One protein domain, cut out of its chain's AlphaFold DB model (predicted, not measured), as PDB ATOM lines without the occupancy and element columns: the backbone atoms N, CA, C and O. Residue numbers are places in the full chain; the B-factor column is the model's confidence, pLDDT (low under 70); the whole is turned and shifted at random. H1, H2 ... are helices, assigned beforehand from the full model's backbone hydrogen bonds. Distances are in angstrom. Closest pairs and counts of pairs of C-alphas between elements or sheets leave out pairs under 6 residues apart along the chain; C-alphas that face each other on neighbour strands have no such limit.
ATOM      1  N   GLU A 412     233.119 269.339 186.152       86.12
ATOM      2  CA  GLU A 412     232.250 270.514 186.063       86.12
ATOM      3  C   GLU A 412     231.434 270.517 184.751       86.12
ATOM      4  O   GLU A 412     230.253 270.854 184.753       86.12
ATOM      5  N   ASP A 413     231.998 270.045 183.635       86.94
ATOM      6  CA  ASP A 413     231.273 269.925 182.363       86.94
ATOM      7  C   ASP A 413     230.134 268.903 182.397       86.94
ATOM      8  O   ASP A 413     229.062 269.148 181.836       86.94
ATOM      9  N   ASN A 414     230.323 267.765 183.063       82.75
ATOM     10  CA  ASN A 414     229.268 266.766 183.191       82.75
ATOM     11  C   ASN A 414     228.205 267.185 184.214       82.75
ATOM     12  O   ASN A 414     227.011 266.983 183.972       82.75
ATOM     13  N   CYS A 415     228.608 267.857 185.293       85.94
ATOM     14  CA  CYS A 415     227.691 268.535 186.208       85.94
ATOM     15  C   CYS A 415     226.846 269.583 185.463       85.94
ATOM     16  O   CYS A 415     225.621 269.596 185.595       85.94
ATOM     17  N   PHE A 416     227.462 270.388 184.591       88.38
ATOM     18  CA  PHE A 416     226.758 271.339 183.728       88.38
ATOM     19  C   PHE A 416     225.733 270.646 182.816       88.38
ATOM     20  O   PHE A 416     224.571 271.055 182.784       88.38
ATOM     21  N   LYS A 417     226.116 269.571 182.109       83.62
ATOM     22  CA  LYS A 417     225.193 268.793 181.255       83.62
ATOM     23  C   LYS A 417     224.004 268.241 182.046       83.62
ATOM     24  O   LYS A 417     222.874 268.308 181.564       83.62
ATOM     25  N   SER A 418     224.242 267.735 183.257       80.06
ATOM     26  CA  SER A 418     223.195 267.222 184.149       80.06
ATOM     27  C   SER A 418     222.195 268.314 184.547       80.06
ATOM     28  O   SER A 418     220.982 268.133 184.389       80.06
ATOM     29  N   VAL A 419     222.694 269.489 184.956       87.81
ATOM     30  CA  VAL A 419     221.856 270.661 185.252       87.81
ATOM     31  C   VAL A 419     221.032 271.046 184.025       87.81
ATOM     32  O   VAL A 419     219.810 271.142 184.111       87.81
ATOM     33  N   MET A 420     221.659 271.186 182.856       87.75
ATOM     34  CA  MET A 420     220.952 271.547 181.625       87.75
ATOM     35  C   MET A 420     219.871 270.528 181.244       87.75
ATOM     36  O   MET A 420     218.772 270.927 180.851       87.75
ATOM     37  N   ASN A 421     220.132 269.232 181.419       81.81
ATOM     38  CA  ASN A 421     219.145 268.184 181.172       81.81
ATOM     39  C   ASN A 421     217.924 268.322 182.098       81.81
ATOM     40  O   ASN A 421     216.787 268.265 181.623       81.81
ATOM     41  N   PHE A 422     218.128 268.577 183.397       86.38
ATOM     42  CA  PHE A 422     217.028 268.861 184.328       86.38
ATOM     43  C   PHE A 422     216.235 270.103 183.909       86.38
ATOM     44  O   PHE A 422     215.005 270.065 183.834       86.38
ATOM     45  N   LEU A 423     216.923 271.200 183.586       88.38
ATOM     46  CA  LEU A 423     216.267 272.449 183.202       88.38
ATOM     47  C   LEU A 423     215.423 272.288 181.930       88.38
ATOM     48  O   LEU A 423     214.363 272.906 181.816       88.38
ATOM     49  N   GLN A 424     215.834 271.417 181.006       84.56
ATOM     50  CA  GLN A 424     215.110 271.126 179.768       84.56
ATOM     51  C   GLN A 424     213.957 270.129 179.966       84.56
ATOM     52  O   GLN A 424     212.837 270.386 179.512       84.56
ATOM     53  N   THR A 425     214.181 269.027 180.683       79.56
ATOM     54  CA  THR A 425     213.240 267.890 180.739       79.56
ATOM     55  C   THR A 425     212.429 267.802 182.038       79.56
ATOM     56  O   THR A 425     211.277 267.367 182.006       79.56
ATOM     57  N   GLY A 426     212.946 268.310 183.159       78.25
ATOM     58  CA  GLY A 426     212.338 268.225 184.492       78.25
ATOM     59  C   GLY A 426     212.553 266.874 185.195       78.25
ATOM     60  O   GLY A 426     213.452 266.113 184.845       78.25
ATOM     61  N   GLY A 427     211.718 266.586 186.204       72.00
ATOM     62  CA  GLY A 427     211.708 265.333 186.977       72.00
ATOM     63  C   GLY A 427     212.371 265.433 188.360       72.00
ATOM     64  O   GLY A 427     213.462 265.978 188.491       72.00
ATOM     65  N   ASN A 428     211.729 264.870 189.395       61.88
ATOM     66  CA  ASN A 428     212.176 264.957 190.804       61.88
ATOM     67  C   ASN A 428     213.582 264.377 191.018       61.88
ATOM     68  O   ASN A 428     214.413 264.932 191.729       61.88
ATOM     69  N   ALA A 429     213.832 263.261 190.345       58.06
ATOM     70  CA  ALA A 429     215.101 262.565 190.277       58.06
ATOM     71  C   ALA A 429     216.243 263.462 189.746       58.06
ATOM     72  O   ALA A 429     217.341 263.477 190.301       58.06
ATOM     73  N   ASN A 430     215.959 264.233 188.699       70.75
ATOM     74  CA  ASN A 430     216.912 265.131 188.054       70.75
ATOM     75  C   ASN A 430     217.107 266.430 188.860       70.75
ATOM     76  O   ASN A 430     218.189 267.008 188.831       70.75
ATOM     77  N   ALA A 431     216.091 266.856 189.621       79.19
ATOM     78  CA  ALA A 431     216.139 268.050 190.465       79.19
ATOM     79  C   ALA A 431     217.163 267.924 191.605       79.19
ATOM     80  O   ALA A 431     217.961 268.834 191.812       79.19
ATOM     81  N   ALA A 432     217.168 266.790 192.317       76.62
ATOM     82  CA  ALA A 432     218.101 266.550 193.422       76.62
ATOM     83  C   ALA A 432     219.564 266.553 192.949       76.62
ATOM     84  O   ALA A 432     220.414 267.176 193.582       76.62
ATOM     85  N   GLY A 433     219.839 265.920 191.803       76.12
ATOM     86  CA  GLY A 433     221.180 265.905 191.223       76.12
ATOM     87  C   GLY A 433     221.622 267.273 190.700       76.12
ATOM     88  O   GLY A 433     222.736 267.708 190.971       76.12
ATOM     89  N   ALA A 434     220.737 268.001 190.012       83.62
ATOM     90  CA  ALA A 434     221.038 269.353 189.544       83.62
ATOM     91  C   ALA A 434     221.290 270.329 190.705       83.62
ATOM     92  O   ALA A 434     222.186 271.166 190.617       83.62
ATOM     93  N   LYS A 435     220.537 270.197 191.806       87.19
ATOM     94  CA  LYS A 435     220.755 270.976 193.027       87.19
ATOM     95  C   LYS A 435     222.145 270.720 193.610       87.19
ATOM     96  O   LYS A 435     222.910 271.665 193.765       87.19
ATOM     97  N   ALA A 436     222.488 269.460 193.867       83.00
ATOM     98  CA  ALA A 436     223.787 269.104 194.433       83.00
ATOM     99  C   ALA A 436     224.957 269.512 193.514       83.00
ATOM    100  O   ALA A 436     225.975 269.993 193.997       83.00
ATOM    101  N   ALA A 437     224.793 269.434 192.187       87.12
ATOM    102  CA  ALA A 437     225.798 269.924 191.242       87.12
ATOM    103  C   ALA A 437     226.065 271.434 191.389       87.12
ATOM    104  O   ALA A 437     227.218 271.859 191.359       87.12
ATOM    105  N   LEU A 438     225.016 272.242 191.571       89.00
ATOM    106  CA  LEU A 438     225.145 273.688 191.781       89.00
ATOM    107  C   LEU A 438     225.697 274.040 193.170       89.00
ATOM    108  O   LEU A 438     226.412 275.029 193.300       89.00
ATOM    109  N   GLU A 439     225.386 273.244 194.195       87.25
ATOM    110  CA  GLU A 439     225.924 273.419 195.551       87.25
ATOM    111  C   GLU A 439     227.426 273.092 195.613       87.25
ATOM    112  O   GLU A 439     228.191 273.852 196.209       87.25
ATOM    113  N   ASN A 440     227.863 272.018 194.945       83.19
ATOM    114  CA  ASN A 440     229.257 271.561 194.970       83.19
ATOM    115  C   ASN A 440     230.150 272.287 193.950       83.19
ATOM    116  O   ASN A 440     231.353 272.427 194.170       83.19
ATOM    117  N   HIS A 441     229.568 272.832 192.875       86.94
ATOM    118  CA  HIS A 441     230.270 273.674 191.901       86.94
ATOM    119  C   HIS A 441     229.540 275.013 191.681       86.94
ATOM    120  O   HIS A 441     228.930 275.221 190.628       86.94
ATOM    121  N   PRO A 442     229.633 275.975 192.624       86.00
ATOM    122  CA  PRO A 442     228.906 277.245 192.531       86.00
ATOM    123  C   PRO A 442     229.227 278.068 191.277       86.00
ATOM    124  O   PRO A 442     228.409 278.868 190.832       86.00
ATOM    125  N   THR A 443     230.400 277.873 190.666       89.00
ATOM    126  CA  THR A 443     230.803 278.527 189.409       89.00
ATOM    127  C   THR A 443     229.927 278.139 188.220       89.00
ATOM    128  O   THR A 443     229.782 278.940 187.292       89.00
ATOM    129  N   LEU A 444     229.270 276.972 188.266       90.69
ATOM    130  CA  LEU A 444     228.371 276.492 187.215       90.69
ATOM    131  C   LEU A 444     227.235 277.457 186.917       90.69
ATOM    132  O   LEU A 444     226.813 277.570 185.765       90.69
ATOM    133  N   ILE A 445     226.758 278.184 187.926       93.12
ATOM    134  CA  ILE A 445     225.646 279.116 187.757       93.12
ATOM    135  C   ILE A 445     225.956 280.184 186.699       93.12
ATOM    136  O   ILE A 445     225.082 280.551 185.914       93.12
ATOM    137  N   ASN A 446     227.223 280.596 186.585       91.06
ATOM    138  CA  ASN A 446     227.674 281.581 185.601       91.06
ATOM    139  C   ASN A 446     227.592 281.040 184.165       91.06
ATOM    140  O   ASN A 446     227.437 281.814 183.225       91.06
ATOM    141  N   ARG A 447     227.665 279.715 183.991       92.88
ATOM    142  CA  ARG A 447     227.466 279.035 182.702       92.88
ATOM    143  C   ARG A 447     225.991 278.769 182.415       92.88
ATOM    144  O   ARG A 447     225.595 278.773 181.256       92.88
ATOM    145  N   VAL A 448     225.182 278.533 183.449       93.25
ATOM    146  CA  VAL A 448     223.751 278.216 183.321       93.25
ATOM    147  C   VAL A 448     222.934 279.456 182.964       93.25
ATOM    148  O   VAL A 448     222.153 279.405 182.016       93.25
ATOM    149  N   LEU A 449     223.122 280.573 183.673       93.00
ATOM    150  CA  LEU A 449     222.292 281.776 183.511       93.00
ATOM    151  C   LEU A 449     222.206 282.289 182.059       93.00
ATOM    152  O   LEU A 449     221.088 282.537 181.605       93.00
ATOM    153  N   PRO A 450     223.308 282.368 181.280       91.81
ATOM    154  CA  PRO A 450     223.252 282.821 179.887       91.81
ATOM    155  C   PRO A 450     222.441 281.911 178.952       91.81
ATOM    156  O   PRO A 450     222.035 282.343 177.878       91.81
ATOM    157  N   THR A 451     222.202 280.650 179.334       91.12
ATOM    158  CA  THR A 451     221.440 279.685 178.518       91.12
ATOM    159  C   THR A 451     219.927 279.773 178.731       91.12
ATOM    160  O   THR A 451     219.152 279.151 177.998       91.12
ATOM    161  N   LEU A 452     219.480 280.537 179.733       89.69
ATOM    162  CA  LEU A 452     218.070 280.657 180.080       89.69
ATOM    163  C   LEU A 452     217.364 281.634 179.145       89.69
ATOM    164  O   LEU A 452     217.474 282.850 179.269       89.69
ATOM    165  N   ILE A 453     216.593 281.073 178.218       86.69
ATOM    166  CA  ILE A 453     215.813 281.845 177.239       86.69
ATOM    167  C   ILE A 453     214.310 281.786 177.560       86.69
ATOM    168  O   ILE A 453     213.551 282.693 177.231       86.69
ATOM    169  N   ASN A 454     213.867 280.722 178.236       89.06
ATOM    170  CA  ASN A 454     212.456 280.391 178.422       89.06
ATOM    171  C   ASN A 454     212.053 280.395 179.899       89.06
ATOM    172  O   ASN A 454     212.843 280.014 180.758       89.06
ATOM    173  N   LYS A 455     210.778 280.708 180.177       90.19
ATOM    174  CA  LYS A 455     210.218 280.737 181.540       90.19
ATOM    175  C   LYS A 455     210.375 279.408 182.286       90.19
ATOM    176  O   LYS A 455     210.887 279.403 183.392       90.19
ATOM    177  N   LYS A 456     210.022 278.276 181.662       90.31
ATOM    178  CA  LYS A 456     210.038 276.948 182.315       90.31
ATOM    179  C   LYS A 456     211.420 276.521 182.856       90.31
ATOM    180  O   LYS A 456     211.491 276.107 184.007       90.31
ATOM    181  N   PRO A 457     212.520 276.588 182.080       90.81
ATOM    182  CA  PRO A 457     213.867 276.393 182.619       90.81
ATOM    183  C   PRO A 457     214.198 277.337 183.781       90.81
ATOM    184  O   PRO A 457     214.772 276.890 184.768       90.81
ATOM    185  N   THR A 458     213.801 278.610 183.705       91.75
ATOM    186  CA  THR A 458     214.019 279.578 184.792       91.75
ATOM    187  C   THR A 458     213.234 279.219 186.056       91.75
ATOM    188  O   THR A 458     213.810 279.243 187.138       91.75
ATOM    189  N   GLU A 459     211.960 278.828 185.932       90.94
ATOM    190  CA  GLU A 459     211.127 278.331 187.044       90.94
ATOM    191  C   GLU A 459     211.795 277.134 187.724       90.94
ATOM    192  O   GLU A 459     211.919 277.088 188.945       90.94
ATOM    193  N   ARG A 460     212.277 276.176 186.923       92.12
ATOM    194  CA  ARG A 460     212.962 274.982 187.427       92.12
ATOM    195  C   ARG A 460     214.251 275.326 188.155       92.12
ATOM    196  O   ARG A 460     214.487 274.745 189.206       92.12
ATOM    197  N   LEU A 461     215.062 276.241 187.616       93.69
ATOM    198  CA  LEU A 461     216.295 276.680 188.267       93.69
ATOM    199  C   LEU A 461     215.997 277.354 189.609       93.69
ATOM    200  O   LEU A 461     216.582 276.963 190.612       93.69
ATOM    201  N   ALA A 462     215.061 278.308 189.633       90.81
ATOM    202  CA  ALA A 462     214.657 279.002 190.857       90.81
ATOM    203  C   ALA A 462     214.110 278.029 191.916       90.81
ATOM    204  O   ALA A 462     214.368 278.186 193.103       90.81
ATOM    205  N   GLY A 463     213.425 276.962 191.486       89.19
ATOM    206  CA  GLY A 463     212.926 275.919 192.382       89.19
ATOM    207  C   GLY A 463     214.002 275.032 193.026       89.19
ATOM    208  O   GLY A 463     213.693 274.316 193.976       89.19
ATOM    209  N   ILE A 464     215.246 275.043 192.530       89.31
ATOM    210  CA  ILE A 464     216.337 274.208 193.065       89.31
ATOM    211  C   ILE A 464     217.550 275.002 193.556       89.31
ATOM    212  O   ILE A 464     218.389 274.432 194.252       89.31
ATOM    213  N   TYR A 465     217.657 276.283 193.201       91.19
ATOM    214  CA  TYR A 465     218.817 277.117 193.491       91.19
ATOM    215  C   TYR A 465     218.402 278.565 193.755       91.19
ATOM    216  O   TYR A 465     217.735 279.194 192.933       91.19
ATOM    217  N   SER A 466     218.841 279.109 194.891       89.62
ATOM    218  CA  SER A 466     218.565 280.497 195.264       89.62
ATOM    219  C   SER A 466     219.533 281.437 194.547       89.62
ATOM    220  O   SER A 466     220.741 281.415 194.790       89.62
ATOM    221  N   LEU A 467     219.001 282.245 193.630       90.00
ATOM    222  CA  LEU A 467     219.786 283.207 192.861       90.00
ATOM    223  C   LEU A 467     220.087 284.455 193.695       90.00
ATOM    224  O   LEU A 467     219.208 285.018 194.342       90.00
ATOM    225  N   SER A 468     221.328 284.935 193.635       90.62
ATOM    226  CA  SER A 468     221.690 286.211 194.254       90.62
ATOM    227  C   SER A 468     221.063 287.393 193.497       90.62
ATOM    228  O   SER A 468     220.786 287.278 192.299       90.62
ATOM    229  N   PRO A 469     220.902 288.572 194.129       90.94
ATOM    230  CA  PRO A 469     220.371 289.754 193.446       90.94
ATOM    231  C   PRO A 469     221.113 290.093 192.143       90.94
ATOM    232  O   PRO A 469     220.480 290.325 191.117       90.94
ATOM    233  N   ALA A 470     222.448 290.008 192.141       91.25
ATOM    234  CA  ALA A 470     223.265 290.244 190.947       91.25
ATOM    235  C   ALA A 470     223.011 289.209 189.832       91.25
ATOM    236  O   ALA A 470     223.010 289.541 188.647       91.25
ATOM    237  N   GLN A 471     222.757 287.947 190.193       92.12
ATOM    238  CA  GLN A 471     222.402 286.898 189.233       92.12
ATOM    239  C   GLN A 471     221.005 287.120 188.649       92.12
ATOM    240  O   GLN A 471     220.819 286.964 187.442       92.12
ATOM    241  N   ILE A 472     220.042 287.550 189.465       91.50
ATOM    242  CA  ILE A 472     218.699 287.921 189.002       91.50
ATOM    243  C   ILE A 472     218.783 289.113 188.042       91.50
ATOM    244  O   ILE A 472     218.153 289.105 186.985       91.50
ATOM    245  N   GLU A 473     219.602 290.118 188.350       91.12
ATOM    246  CA  GLU A 473     219.828 291.267 187.469       91.12
ATOM    247  C   GLU A 473     220.458 290.875 186.127       91.12
ATOM    248  O   GLU A 473     220.158 291.498 185.108       91.12
ATOM    249  N   SER A 474     221.258 289.808 186.076       90.62
ATOM    250  CA  SER A 474     221.823 289.311 184.815       90.62
ATOM    251  C   SER A 474     220.787 288.674 183.875       90.62
ATOM    252  O   SER A 474     221.029 288.566 182.673       90.62
ATOM    253  N   LEU A 475     219.610 288.287 184.386       91.06
ATOM    254  CA  LEU A 475     218.550 287.681 183.580       91.06
ATOM    255  C   LEU A 475     217.785 288.730 182.754       91.06
ATOM    256  O   LEU A 475     217.583 289.863 183.212       91.06
ATOM    257  N   PRO A 476     217.249 288.350 181.577       91.19
ATOM    258  CA  PRO A 476     216.272 289.154 180.849       91.19
ATOM    259  C   PRO A 476     215.089 289.555 181.737       91.19
ATOM    260  O   PRO A 476     214.587 288.740 182.512       91.19
ATOM    261  N   LEU A 477     214.586 290.785 181.581       88.62
ATOM    262  CA  LEU A 477     213.533 291.359 182.436       88.62
ATOM    263  C   LEU A 477     212.308 290.437 182.592       88.62
ATOM    264  O   LEU A 477     211.791 290.263 183.692       88.62
ATOM    265  N   VAL A 478     211.890 289.794 181.496       88.44
ATOM    266  CA  VAL A 478     210.745 288.866 181.455       88.44
ATOM    267  C   VAL A 478     210.964 287.621 182.327       88.44
ATOM    268  O   VAL A 478     209.998 287.057 182.836       88.44
ATOM    269  N   LEU A 479     212.216 287.195 182.517       91.38
ATOM    270  CA  LEU A 479     212.587 286.032 183.324       91.38
ATOM    271  C   LEU A 479     212.836 286.395 184.795       91.38
ATOM    272  O   LEU A 479     212.680 285.540 185.658       91.38
ATOM    273  N   ARG A 480     213.134 287.659 185.120       91.81
ATOM    274  CA  ARG A 480     213.264 288.101 186.523       91.81
ATOM    275  C   ARG A 480     211.961 287.926 187.297       91.81
ATOM    276  O   ARG A 480     211.965 287.403 188.404       91.81
ATOM    277  N   GLY A 481     210.836 288.302 186.682       86.56
ATOM    278  CA  GLY A 481     209.503 288.143 187.277       86.56
ATOM    279  C   GLY A 481     209.140 286.687 187.582       86.56
ATOM    280  O   GLY A 481     208.385 286.425 188.513       86.56
ATOM    281  N   VAL A 482     209.716 285.742 186.837       89.00
ATOM    282  CA  VAL A 482     209.546 284.305 187.079       89.00
ATOM    283  C   VAL A 482     210.232 283.891 188.379       89.00
ATOM    284  O   VAL A 482     209.604 283.244 189.209       89.00
ATOM    285  N   VAL A 483     211.487 284.306 188.576       88.50
ATOM    286  CA  VAL A 483     212.244 284.011 189.805       88.50
ATOM    287  C   VAL A 483     211.527 284.595 191.022       88.50
ATOM    288  O   VAL A 483     211.251 283.868 191.966       88.50
ATOM    289  N   PHE A 484     211.110 285.865 190.949       87.38
ATOM    290  CA  PHE A 484     210.368 286.502 192.041       87.38
ATOM    291  C   PHE A 484     209.055 285.792 192.375       87.38
ATOM    292  O   PHE A 484     208.697 285.707 193.544       87.38
ATOM    293  N   SER A 485     208.331 285.284 191.374       85.56
ATOM    294  CA  SER A 485     207.082 284.548 191.619       85.56
ATOM    295  C   SER A 485     207.346 283.262 192.409       85.56
ATOM    296  O   SER A 485     206.655 283.001 193.389       85.56
ATOM    297  N   ILE A 486     208.394 282.516 192.043       87.19
ATOM    298  CA  ILE A 486     208.804 281.294 192.749       87.19
ATOM    299  C   ILE A 486     209.271 281.608 194.177       87.19
ATOM    300  O   ILE A 486     208.817 280.956 195.114       87.19
ATOM    301  N   ASP A 487     210.118 282.627 194.363       82.69
ATOM    302  CA  ASP A 487     210.631 283.022 195.686       82.69
ATOM    303  C   ASP A 487     209.511 283.472 196.642       82.69
ATOM    304  O   ASP A 487     209.606 283.292 197.857       82.69
ATOM    305  N   LEU A 488     208.431 284.043 196.097       82.38
ATOM    306  CA  LEU A 488     207.239 284.454 196.844       82.38
ATOM    307  C   LEU A 488     206.215 283.319 197.040       82.38
ATOM    308  O   LEU A 488     205.215 283.527 197.729       82.38
ATOM    309  N   GLY A 489     206.446 282.137 196.458       75.31
ATOM    310  CA  GLY A 489     205.549 280.981 196.544       75.31
ATOM    311  C   GLY A 489     204.238 281.131 195.765       75.31
ATOM    312  O   GLY A 489     203.223 280.580 196.196       75.31
ATOM    313  N   LEU A 490     204.248 281.903 194.670       59.66
ATOM    314  CA  LEU A 490     203.078 282.246 193.846       59.66
ATOM    315  C   LEU A 490     202.856 281.313 192.652       59.66
ATOM    316  O   LEU A 490     203.853 280.886 192.022       59.66
TER     317      LEU A 490
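Overview. This is residues 412 to 490 of the 490 residues of an uncharacterized protein of Pseudomonas sp. OV081 (UniProt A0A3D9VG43). The helical hairpin H1 and H2 makes one end of a rounded body and H5 and H6 the other, with H3 and H4 between. The printed part has 79 residues, six named helices and no named strand: all helix. It is compact, with radius of gyration of the C-alphas 11.4 A and spans 29 by 23 by 19 A.

Along the chain. Find C-alpha 412 at (232.250, 270.514, 186.063), where H1, residues 412 to 425, begins, 19.9 A long. Then come H2, 428 to 440, 18.8 A; H3, 444 to 451; H4, 455 to 462; H5, 469 to 474; and H6, 477 to 487, ending at C-alpha 487, (210.631, 283.022, 195.686).

Arrangement. The hub H1 touches H2, opposite ways, closest C-alphas Val 419 and Ala 434, 4.6 A. It touches H3, C-alphas 416 and 444, 6.4 A, and, with residues 422 to 424 alone, H4, C-alphas 423 and 457, 4.7 A. H4 touches H6, C-alphas 462 and 483, 5.7 A. Hairpin H5 and H6 only just touch, with 3 C-alpha pairs within 8 A, closest 472 and 480, 6.0 A. Every O i to N i+4 pair is within hydrogen-bond range in H1, H4 and H5; H2 has 8 of 9, H3 2 of 4, H6 5 of 7.

Size, cuts and confidence. The farthest C-alphas, Asp 413 and Leu 490, are 32.8 A apart. The printed part has no cut and no long link; pLDDT is under 70 at residues 428, 429 and 490.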